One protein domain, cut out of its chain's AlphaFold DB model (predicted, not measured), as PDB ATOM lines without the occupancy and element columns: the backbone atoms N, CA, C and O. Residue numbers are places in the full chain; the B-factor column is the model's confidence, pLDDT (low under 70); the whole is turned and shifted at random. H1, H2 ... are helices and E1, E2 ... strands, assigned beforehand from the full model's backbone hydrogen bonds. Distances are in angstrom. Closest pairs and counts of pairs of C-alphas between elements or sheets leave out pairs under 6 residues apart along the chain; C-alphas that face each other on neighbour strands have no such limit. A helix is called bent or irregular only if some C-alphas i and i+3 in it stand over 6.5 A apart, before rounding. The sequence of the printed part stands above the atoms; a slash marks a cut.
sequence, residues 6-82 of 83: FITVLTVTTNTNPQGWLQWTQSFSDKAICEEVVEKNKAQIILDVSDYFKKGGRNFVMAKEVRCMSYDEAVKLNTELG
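Overview. This is residues 6 to 82 of the 83 residues of an uncharacterized protein of marine metagenome (UniProt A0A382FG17). A strongly twisted sheet of three strands, with E1 in the middle, lies between a long helix, H1, bent like an L over one face, and a short helix, H2, over the other, in three layers. The printed part has 77 residues of mixed class, with two named helices and three named strands in the order E1, E2, H1, E3, H2. The sheet's order is E2, E1, E3, antiparallel. The whole is compact, with a radius of gyration of the C-alphas of 12.2 A and spans of 34 by 26 by 17 A.

Arrangement. The inner strand E1, residues 6 to 13, forms a hairpin with E2, residues 19 to 28, with N 22 and O 9 within hydrogen-bond range at 2.8 A. E2 bends by 74 degrees at residue 25. H1, residues 31 to 55, was assigned as one helix by its hydrogen bonds but is bent, C-alphas 40 and 43 being 8.4 A apart; its arms H1a, residues 31 to 40, and H1b, residues 43 to 55, are about perpendicular at 86 degrees. Both arms are on the same face, slantwise to the strands, at heights over the sheet of 7.9 A and 7.7 A. E3, residues 60 to 70, is antiparallel to E1 at 155 degrees, with N 8 and O 67 2.8 A apart; its closest C-alphas to H1a are Cys 68 and Glu 35, 5.9 A. E2, H1 and E3 make a split strand-helix-strand unit, two strands running the same way with E1 between them, its crossover right-handed. H2, residues 71 to 80, is on the opposite face at a height of 9.0 A, along the strands; its closest C-alphas to E2 are Asn 78 and Gly 20, 5.9 A. In H1a, H1b and H2 every O i to N i+4 pair is within hydrogen-bond range.

Along the chain. E1 begins at C-alpha 6 (35.184, -13.811, 12.465) and is 20.5 A long; E2 is 24.4 A, H1b 18.5 A and E3 23.4 A. H2 ends at C-alpha 80 (19.234, -23.936, 13.779).

Size, cuts and confidence. The C-alphas farthest apart, Thr 16 and Asp 30, are 34.5 A apart. The printed part has no cut, its four links are tight, and no printed residue is under 70 in pLDDT.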
ATOM      1  N   PHE A   6      34.862 -13.506  13.848       96.94
ATOM      2  CA  PHE A   6      35.184 -13.811  12.465       96.94
ATOM      3  C   PHE A   6      34.179 -13.121  11.560       96.94
ATOM      4  O   PHE A   6      32.974 -13.114  11.838       96.94
ATOM      5  N   ILE A   7      34.665 -12.602  10.435       97.19
ATOM      6  CA  ILE A   7      33.794 -12.190   9.336       97.19
ATOM      7  C   ILE A   7      33.026 -13.430   8.893       97.19
ATOM      8  O   ILE A   7      33.625 -14.418   8.479       97.19
ATOM      9  N   THR A   8      31.707 -13.394   8.996       97.44
ATOM     10  CA  THR A   8      30.857 -14.543   8.711       97.44
ATOM     11  C   THR A   8      29.815 -14.171   7.672       97.44
ATOM     12  O   THR A   8      29.158 -13.135   7.770       97.44
ATOM     13  N   VAL A   9      29.663 -15.026   6.665       97.25
ATOM     14  CA  VAL A   9      28.760 -14.802   5.536       97.25
ATOM     15  C   VAL A   9      27.651 -15.839   5.560       97.25
ATOM     16  O   VAL A   9      27.926 -17.038   5.538       97.25
ATOM     17  N   LEU A  10      26.394 -15.397   5.568       97.06
ATOM     18  CA  LEU A  10      25.264 -16.283   5.314       97.06
ATOM     19  C   LEU A  10      25.186 -16.541   3.815       97.06
ATOM     20  O   LEU A  10      24.847 -15.653   3.029       97.06
ATOM     21  N   THR A  11      25.496 -17.766   3.421       96.06
ATOM     22  CA  THR A  11      25.576 -18.168   2.018       96.06
ATOM     23  C   THR A  11      24.418 -19.070   1.646       96.06
ATOM     24  O   THR A  11      23.918 -19.827   2.474       96.06
ATOM     25  N   VAL A  12      23.986 -18.972   0.391       95.81
ATOM     26  CA  VAL A  12      23.004 -19.863  -0.220       95.81
ATOM     27  C   VAL A  12      23.695 -20.633  -1.332       95.81
ATOM     28  O   VAL A  12      24.320 -20.038  -2.211       95.81
ATOM     29  N   THR A  13      23.570 -21.951  -1.305       93.25
ATOM     30  CA  THR A  13      24.128 -22.877  -2.293       93.25
ATOM     31  C   THR A  13      23.039 -23.802  -2.831       93.25
ATOM     32  O   THR A  13      21.906 -23.784  -2.354       93.25
ATOM     33  N   THR A  14      23.372 -24.641  -3.809       90.00
ATOM     34  CA  THR A  14      22.466 -25.672  -4.348       90.00
ATOM     35  C   THR A  14      22.422 -26.968  -3.522       90.00
ATOM     36  O   THR A  14      21.959 -27.988  -4.024       90.00
ATOM     37  N   ASN A  15      22.942 -26.970  -2.291       86.38
ATOM     38  CA  ASN A  15      22.913 -28.139  -1.407       86.38
ATOM     39  C   ASN A  15      21.503 -28.399  -0.837       86.38
ATOM     40  O   ASN A  15      20.672 -27.494  -0.799       86.38
ATOM     41  N   THR A  16      21.263 -29.614  -0.321       86.56
ATOM     42  CA  THR A  16      19.995 -30.002   0.338       86.56
ATOM     43  C   THR A  16      19.634 -29.087   1.510       86.56
ATOM     44  O   THR A  16      18.475 -28.708   1.636       86.56
ATOM     45  N   ASN A  17      20.631 -28.679   2.304       88.44
ATOM     46  CA  ASN A  17      20.525 -27.577   3.261       88.44
ATOM     47  C   ASN A  17      21.200 -26.351   2.632       88.44
ATOM     48  O   ASN A  17      22.418 -26.184   2.757       88.44
ATOM     49  N   PRO A  18      20.454 -25.526   1.876       90.81
ATOM     50  CA  PRO A  18      21.058 -24.556   0.972       90.81
ATOM     51  C   PRO A  18      21.697 -23.383   1.710       90.81
ATOM     52  O   PRO A  18      22.632 -22.791   1.183       90.81
ATOM     53  N   GLN A  19      21.204 -23.033   2.903       95.44
ATOM     54  CA  GLN A  19      21.646 -21.858   3.656       95.44
ATOM     55  C   GLN A  19      22.607 -22.243   4.766       95.44
ATOM     56  O   GLN A  19      22.233 -23.082   5.571       95.44
ATOM     57  N   GLY A  20      23.766 -21.596   4.868       95.94
ATOM     58  CA  GLY A  20      24.699 -21.805   5.976       95.94
ATOM     59  C   GLY A  20      25.641 -20.623   6.187       95.94
ATOM     60  O   GLY A  20      26.024 -19.930   5.237       95.94
ATOM     61  N   TRP A  21      26.004 -20.395   7.443       96.69
ATOM     62  CA  TRP A  21      26.997 -19.419   7.868       96.69
ATOM     63  C   TRP A  21      28.404 -19.964   7.639       96.69
ATOM     64  O   TRP A  21      28.799 -20.973   8.223       96.69
ATOM     65  N   LEU A  22      29.163 -19.274   6.794       94.81
ATOM     66  CA  LEU A  22      30.566 -19.546   6.518       94.81
ATOM     67  C   LEU A  22      31.433 -18.521   7.246       94.81
ATOM     68  O   LEU A  22      31.347 -17.329   6.944       94.81
ATOM     69  N   GLN A  23      32.285 -18.975   8.164       94.81
ATOM     70  CA  GLN A  23      33.300 -18.120   8.780       94.81
ATOM     71  C   GLN A  23      34.496 -17.970   7.840       94.81
ATOM     72  O   GLN A  23      35.063 -18.954   7.362       94.81
ATOM     73  N   TRP A  24      34.850 -16.723   7.553       89.69
ATOM     74  CA  TRP A  24      35.991 -16.352   6.733       89.69
ATOM     75  C   TRP A  24      37.278 -16.315   7.566       89.69
ATOM     76  O   TRP A  24      37.251 -16.360   8.794       89.69
ATOM     77  N   THR A  25      38.430 -16.273   6.900       76.81
ATOM     78  CA  THR A  25      39.708 -16.708   7.492       76.81
ATOM     79  C   THR A  25      40.300 -15.784   8.559       76.81
ATOM     80  O   THR A  25      41.144 -16.237   9.329       76.81
ATOM     81  N   GLN A  26      39.899 -14.513   8.633       84.94
ATOM     82  CA  GLN A  26      40.479 -13.562   9.583       84.94
ATOM     83  C   GLN A  26      39.674 -13.487  10.885       84.94
ATOM     84  O   GLN A  26      38.477 -13.200  10.870       84.94
ATOM     85  N   SER A  27      40.366 -13.693  12.009       92.56
ATOM     86  CA  SER A  27      39.841 -13.480  13.359       92.56
ATOM     87  C   SER A  27      40.230 -12.111  13.915       92.56
ATOM     88  O   SER A  27      41.336 -11.627  13.664       92.56
ATOM     89  N   PHE A  28      39.382 -11.556  14.771       95.06
ATOM     90  CA  PHE A  28      39.561 -10.279  15.450       95.06
ATOM     91  C   PHE A  28      39.291 -10.447  16.945       95.06
ATOM     92  O   PHE A  28      38.360 -11.148  17.329       95.06
ATOM     93  N   SER A  29      40.075  -9.785  17.796       95.19
ATOM     94  CA  SER A  29      39.819  -9.736  19.246       95.19
ATOM     95  C   SER A  29      38.811  -8.653  19.647       95.19
ATOM     96  O   SER A  29      38.456  -8.554  20.815       95.19
ATOM     97  N   ASP A  30      38.382  -7.820  18.697       94.62
ATOM     98  CA  ASP A  30      37.414  -6.744  18.892       94.62
ATOM     99  C   ASP A  30      36.355  -6.811  17.784       94.62
ATOM    100  O   ASP A  30      36.677  -6.803  16.588       94.62
ATOM    101  N   LYS A  31      35.082  -6.894  18.186       94.69
ATOM    102  CA  LYS A  31      33.954  -6.987  17.259       94.69
ATOM    103  C   LYS A  31      33.793  -5.721  16.422       94.69
ATOM    104  O   LYS A  31      33.515  -5.835  15.236       94.69
ATOM    105  N   ALA A  32      33.998  -4.533  16.989       96.00
ATOM    106  CA  ALA A  32      33.850  -3.275  16.263       96.00
ATOM    107  C   ALA A  32      34.893  -3.141  15.145       96.00
ATOM    108  O   ALA A  32      34.551  -2.725  14.041       96.00
ATOM    109  N   ILE A  33      36.136  -3.572  15.395       96.00
ATOM    110  CA  ILE A  33      37.180  -3.612  14.357       96.00
ATOM    111  C   ILE A  33      36.789  -4.590  13.243       96.00
ATOM    112  O   ILE A  33      36.946  -4.285  12.063       96.00
ATOM    113  N   CYS A  34      36.253  -5.758  13.605       96.12
ATOM    114  CA  CYS A  34      35.768  -6.727  12.627       96.12
ATOM    115  C   CYS A  34      34.649  -6.135  11.750       96.12
ATOM    116  O   CYS A  34      34.719  -6.223  10.523       96.12
ATOM    117  N   GLU A  35      33.649  -5.490  12.360       96.19
ATOM    118  CA  GLU A  35      32.534  -4.878  11.627       96.19
ATOM    119  C   GLU A  35      33.009  -3.720  10.734       96.19
ATOM    120  O   GLU A  35      32.542  -3.575   9.607       96.19
ATOM    121  N   GLU A  36      34.006  -2.939  11.160       96.75
ATOM    122  CA  GLU A  36      34.616  -1.908  10.311       96.75
ATOM    123  C   GLU A  36      35.269  -2.511   9.054       96.75
ATOM    124  O   GLU A  36      35.163  -1.953   7.956       96.75
ATOM    125  N   VAL A  37      35.926  -3.670   9.182       95.38
ATOM    126  CA  VAL A  37      36.483  -4.398   8.031       95.38
ATOM    127  C   VAL A  37      35.372  -4.916   7.118       95.38
ATOM    128  O   VAL A  37      35.529  -4.829   5.895       95.38
ATOM    129  N   VAL A  38      34.261  -5.409   7.679       95.38
ATOM    130  CA  VAL A  38      33.076  -5.815   6.907       95.38
ATOM    131  C   VAL A  38      32.541  -4.639   6.102       95.38
ATOM    132  O   VAL A  38      32.417  -4.763   4.889       95.38
ATOM    133  N   GLU A  39      32.292  -3.490   6.726       96.00
ATOM    134  CA  GLU A  39      31.742  -2.312   6.045       96.00
ATOM    135  C   GLU A  39      32.652  -1.818   4.912       96.00
ATOM    136  O   GLU A  39      32.181  -1.528   3.810       96.00
ATOM    137  N   LYS A  40      33.972  -1.802   5.128       96.25
ATOM    138  CA  LYS A  40      34.941  -1.371   4.106       96.25
ATOM    139  C   LYS A  40      35.071  -2.345   2.937       96.25
ATOM    140  O   LYS A  40      35.307  -1.912   1.813       96.25
ATOM    141  N   ASN A  41      34.957  -3.650   3.192       95.19
ATOM    142  CA  ASN A  41      35.342  -4.686   2.226       95.19
ATOM    143  C   ASN A  41      34.192  -5.609   1.809       95.19
ATOM    144  O   ASN A  41      34.434  -6.602   1.125       95.19
ATOM    145  N   LYS A  42      32.943  -5.304   2.180       93.81
ATOM    146  CA  LYS A  42      31.775  -6.183   1.997       93.81
ATOM    147  C   LYS A  42      31.666  -6.773   0.593       93.81
ATOM    148  O   LYS A  42      31.471  -7.976   0.442       93.81
ATOM    149  N   ALA A  43      31.803  -5.932  -0.432       95.12
ATOM    150  CA  ALA A  43      31.711  -6.364  -1.824       95.12
ATOM    151  C   ALA A  43      32.827  -7.354  -2.191       95.12
ATOM    152  O   ALA A  43      32.545  -8.394  -2.781       95.12
ATOM    153  N   GLN A  44      34.068  -7.064  -1.789       95.25
ATOM    154  CA  GLN A  44      35.207  -7.947  -2.032       95.25
ATOM    155  C   GLN A  44      35.044  -9.280  -1.294       95.25
ATOM    156  O   GLN A  44      35.225 -10.330  -1.896       95.25
ATOM    157  N   ILE A  45      34.596  -9.249  -0.034       94.75
ATOM    158  CA  ILE A  45      34.318 -10.454   0.762       94.75
ATOM    159  C   ILE A  45      33.296 -11.353   0.048       94.75
ATOM    160  O   ILE A  45      33.494 -12.562  -0.053       94.75
ATOM    161  N   ILE A  46      32.209 -10.780  -0.481       94.75
ATOM    162  CA  ILE A  46      31.183 -11.545  -1.207       94.75
ATOM    163  C   ILE A  46      31.752 -12.159  -2.494       94.75
ATOM    164  O   ILE A  46      31.440 -13.312  -2.804       94.75
ATOM    165  N   LEU A  47      32.585 -11.417  -3.233       94.75
ATOM    166  CA  LEU A  47      33.247 -11.922  -4.439       94.75
ATOM    167  C   LEU A  47      34.191 -13.086  -4.115       94.75
ATOM    168  O   LEU A  47      34.090 -14.140  -4.744       94.75
ATOM    169  N   ASP A  48      35.027 -12.936  -3.088       94.00
ATOM    170  CA  ASP A  48      35.978 -13.964  -2.659       94.00
ATOM    171  C   ASP A  48      35.261 -15.242  -2.200       94.00
ATOM    172  O   ASP A  48      35.668 -16.355  -2.546       94.00
ATOM    173  N   VAL A  49      34.150 -15.099  -1.468       93.00
ATOM    174  CA  VAL A  49      33.304 -16.224  -1.046       93.00
ATOM    175  C   VAL A  49      32.654 -16.911  -2.248       93.00
ATOM    176  O   VAL A  49      32.681 -18.141  -2.339       93.00
ATOM    177  N   SER A  50      32.100 -16.147  -3.194       93.19
ATOM    178  CA  SER A  50      31.556 -16.695  -4.444       93.19
ATOM    179  C   SER A  50      32.611 -17.528  -5.178       93.19
ATOM    180  O   SER A  50      32.347 -18.663  -5.587       93.19
ATOM    181  N   ASP A  51      33.819 -16.988  -5.324       93.00
ATOM    182  CA  ASP A  51      34.913 -17.654  -6.026       93.00
ATOM    183  C   ASP A  51      35.411 -18.898  -5.289       93.00
ATOM    184  O   ASP A  51      35.712 -19.910  -5.930       93.00
ATOM    185  N   TYR A  52      35.440 -18.872  -3.955       91.94
ATOM    186  CA  TYR A  52      35.727 -20.043  -3.129       91.94
ATOM    187  C   TYR A  52      34.755 -21.200  -3.417       91.94
ATOM    188  O   TYR A  52      35.189 -22.327  -3.670       91.94
ATOM    189  N   PHE A  53      33.447 -20.934  -3.452       91.00
ATOM    190  CA  PHE A  53      32.447 -21.969  -3.737       91.00
ATOM    191  C   PHE A  53      32.530 -22.495  -5.171       91.00
ATOM    192  O   PHE A  53      32.512 -23.715  -5.362       91.00
ATOM    193  N   LYS A  54      32.703 -21.604  -6.162       87.44
ATOM    194  CA  LYS A  54      32.889 -21.989  -7.573       87.44
ATOM    195  C   LYS A  54      34.075 -22.937  -7.744       87.44
ATOM    196  O   LYS A  54      33.948 -23.963  -8.408       87.44
ATOM    197  N   LYS A  55      35.213 -22.633  -7.107       87.75
ATOM    198  CA  LYS A  55      36.408 -23.497  -7.119       87.75
ATOM    199  C   LYS A  55      36.162 -24.846  -6.438       87.75
ATOM    200  O   LYS A  55      36.746 -25.844  -6.841       87.75
ATOM    201  N   GLY A  56      35.295 -24.885  -5.427       82.56
ATOM    202  CA  GLY A  56      34.939 -26.089  -4.675       82.56
ATOM    203  C   GLY A  56      33.821 -26.948  -5.279       82.56
ATOM    204  O   GLY A  56      33.315 -27.819  -4.575       82.56
ATOM    205  N   GLY A  57      33.386 -26.691  -6.520       78.94
ATOM    206  CA  GLY A  57      32.349 -27.482  -7.202       78.94
ATOM    207  C   GLY A  57      30.936 -27.335  -6.623       78.94
ATOM    208  O   GLY A  57      30.048 -28.117  -6.953       78.94
ATOM    209  N   ARG A  58      30.716 -26.344  -5.751       78.50
ATOM    210  CA  ARG A  58      29.414 -26.016  -5.163       78.50
ATOM    211  C   ARG A  58      28.875 -24.765  -5.842       78.50
ATOM    212  O   ARG A  58      29.562 -23.746  -5.904       78.50
ATOM    213  N   ASN A  59      27.636 -24.812  -6.320       85.31
ATOM    214  CA  ASN A  59      27.036 -23.650  -6.966       85.31
ATOM    215  C   ASN A  59      26.583 -22.655  -5.894       85.31
ATOM    216  O   ASN A  59      25.549 -22.838  -5.249       85.31
ATOM    217  N   PHE A  60      27.390 -21.615  -5.691       91.94
ATOM    218  CA  PHE A  60      26.993 -20.433  -4.937       91.94
ATOM    219  C   PHE A  60      25.851 -19.727  -5.662       91.94
ATOM    220  O   PHE A  60      25.960 -19.412  -6.846       91.94
ATOM    221  N   VAL A  61      24.763 -19.485  -4.941       93.75
ATOM    222  CA  VAL A  61      23.594 -18.762  -5.445       93.75
ATOM    223  C   VAL A  61      23.701 -17.296  -5.047       93.75
ATOM    224  O   VAL A  61      23.639 -16.420  -5.903       93.75
ATOM    225  N   MET A  62      23.874 -17.021  -3.751       94.50
ATOM    226  CA  MET A  62      23.982 -15.656  -3.231       94.50
ATOM    227  C   MET A  62      24.547 -15.611  -1.807       94.50
ATOM    228  O   MET A  62      24.462 -16.584  -1.057       94.50
ATOM    229  N   ALA A  63      25.048 -14.439  -1.414       95.69
ATOM    230  CA  ALA A  63      25.283 -14.075  -0.021       95.69
ATOM    231  C   ALA A  63      24.088 -13.247   0.466       95.69
ATOM    232  O   ALA A  63      23.713 -12.266  -0.177       95.69
ATOM    233  N   LYS A  64      23.474 -13.654   1.578       95.88
ATOM    234  CA  LYS A  64      22.337 -12.949   2.188       95.88
ATOM    235  C   LYS A  64      22.782 -11.900   3.197       95.88
ATOM    236  O   LYS A  64      22.181 -10.836   3.277       95.88
ATOM    237  N   GLU A  65      23.823 -12.209   3.962       96.00
ATOM    238  CA  GLU A  65      24.290 -11.373   5.063       96.00
ATOM    239  C   GLU A  65      25.800 -11.539   5.239       96.00
ATOM    240  O   GLU A  65      26.339 -12.616   4.988       96.00
ATOM    241  N   VAL A  66      26.469 -10.468   5.664       96.19
ATOM    242  CA  VAL A  66      27.871 -10.461   6.095       96.19
ATOM    243  C   VAL A  66      27.903  -9.706   7.414       96.19
ATOM    244  O   VAL A  66      27.422  -8.574   7.451       96.19
ATOM    245  N   ARG A  67      28.422 -10.329   8.472       95.75
ATOM    246  CA  ARG A  67      28.562  -9.728   9.807       95.75
ATOM    247  C   ARG A  67      29.644 -10.431  10.612       95.75
ATOM    248  O   ARG A  67      30.081 -11.516  10.228       95.75
ATOM    249  N   CYS A  68      30.031  -9.875  11.751       96.56
ATOM    250  CA  CYS A  68      30.985 -10.520  12.638       96.56
ATOM    251  C   CYS A  68      30.306 -11.358  13.720       96.56
ATOM    252  O   CYS A  68      29.391 -10.908  14.413       96.56
ATOM    253  N   MET A  69      30.774 -12.597  13.876       96.56
ATOM    254  CA  MET A  69      30.272 -13.544  14.874       96.56
ATOM    255  C   MET A  69      31.415 -14.328  15.503       96.56
ATOM    256  O   MET A  69      32.433 -14.588  14.855       96.56
ATOM    257  N   SER A  70      31.229 -14.734  16.752       96.19
ATOM    258  CA  SER A  70      32.055 -15.764  17.375       96.19
ATOM    259  C   SER A  70      31.821 -17.134  16.728       96.19
ATOM    260  O   SER A  70      30.846 -17.355  16.002       96.19
ATOM    261  N   TYR A  71      32.734 -18.071  16.986       94.00
ATOM    262  CA  TYR A  71      32.569 -19.469  16.577       94.00
ATOM    263  C   TYR A  71      31.277 -20.076  17.140       94.00
ATOM    264  O   TYR A  71      30.488 -20.641  16.387       94.00
ATOM    265  N   ASP A  72      31.014 -19.880  18.434       95.44
ATOM    266  CA  ASP A  72      29.853 -20.464  19.114       95.44
ATOM    267  C   ASP A  72      28.526 -19.913  18.572       95.44
ATOM    268  O   ASP A  72      27.572 -20.669  18.368       95.44
ATOM    269  N   GLU A  73      28.465 -18.612  18.265       96.44
ATOM    270  CA  GLU A  73      27.305 -18.010  17.597       96.44
ATOM    271  C   GLU A  73      27.073 -18.618  16.208       96.44
ATOM    272  O   GLU A  73      25.940 -18.967  15.867       96.44
ATOM    273  N   ALA A  74      28.131 -18.775  15.404       95.81
ATOM    274  CA  ALA A  74      28.026 -19.347  14.065       95.81
ATOM    275  C   ALA A  74      27.585 -20.820  14.103       95.81
ATOM    276  O   ALA A  74      26.733 -21.220  13.307       95.81
ATOM    277  N   VAL A  75      28.118 -21.609  15.043       96.38
ATOM    278  CA  VAL A  75      27.709 -23.003  15.268       96.38
ATOM    279  C   VAL A  75      26.235 -23.067  15.638       96.38
ATOM    280  O   VAL A  75      25.481 -23.767  14.969       96.38
ATOM    281  N   LYS A  76      25.802 -22.286  16.635       97.94
ATOM    282  CA  LYS A  76      24.404 -22.263  17.074       97.94
ATOM    283  C   LYS A  76      23.449 -21.974  15.912       97.94
ATOM    284  O   LYS A  76      22.479 -22.699  15.716       97.94
ATOM    285  N   LEU A  77      23.742 -20.944  15.119       97.25
ATOM    286  CA  LEU A  77      22.891 -20.555  13.994       97.25
ATOM    287  C   LEU A  77      22.913 -21.578  12.854       97.25
ATOM    288  O   LEU A  77      21.899 -21.776  12.193       97.25
ATOM    289  N   ASN A  78      24.044 -22.239  12.609       96.94
ATOM    290  CA  ASN A  78      24.112 -23.327  11.636       96.94
ATOM    291  C   ASN A  78      23.317 -24.555  12.090       96.94
ATOM    292  O   ASN A  78      22.607 -25.138  11.273       96.94
ATOM    293  N   THR A  79      23.354 -24.894  13.380       96.50
ATOM    294  CA  THR A  79      22.518 -25.956  13.955       96.50
ATOM    295  C   THR A  79      21.029 -25.638  13.808       96.50
ATOM    296  O   THR A  79      20.250 -26.509  13.429       96.50
ATOM    297  N   GLU A  80      20.617 -24.385  14.023       96.00
ATOM    298  CA  GLU A  80      19.234 -23.936  13.779       96.00
ATOM    299  C   GLU A  80      18.824 -24.043  12.293       96.00
ATOM    300  O   GLU A  80      17.646 -24.233  11.988       96.00
ATOM    301  N   LEU A  81      19.789 -23.975  11.367       93.88
ATOM    302  CA  LEU A  81      19.599 -24.193   9.926       93.88
ATOM    303  C   LEU A  81      19.679 -25.677   9.507       93.88
ATOM    304  O   LEU A  81      19.484 -25.981   8.328       93.88
ATOM    305  N   GLY A  82      19.943 -26.590  10.446       92.44
ATOM    306  CA  GLY A  82      20.006 -28.033  10.205       92.44
ATOM    307  C   GLY A  82      21.354 -28.559   9.699       92.44
ATOM    308  O   GLY A  82      21.368 -29.616   9.065       92.44
TER     309      GLY A  82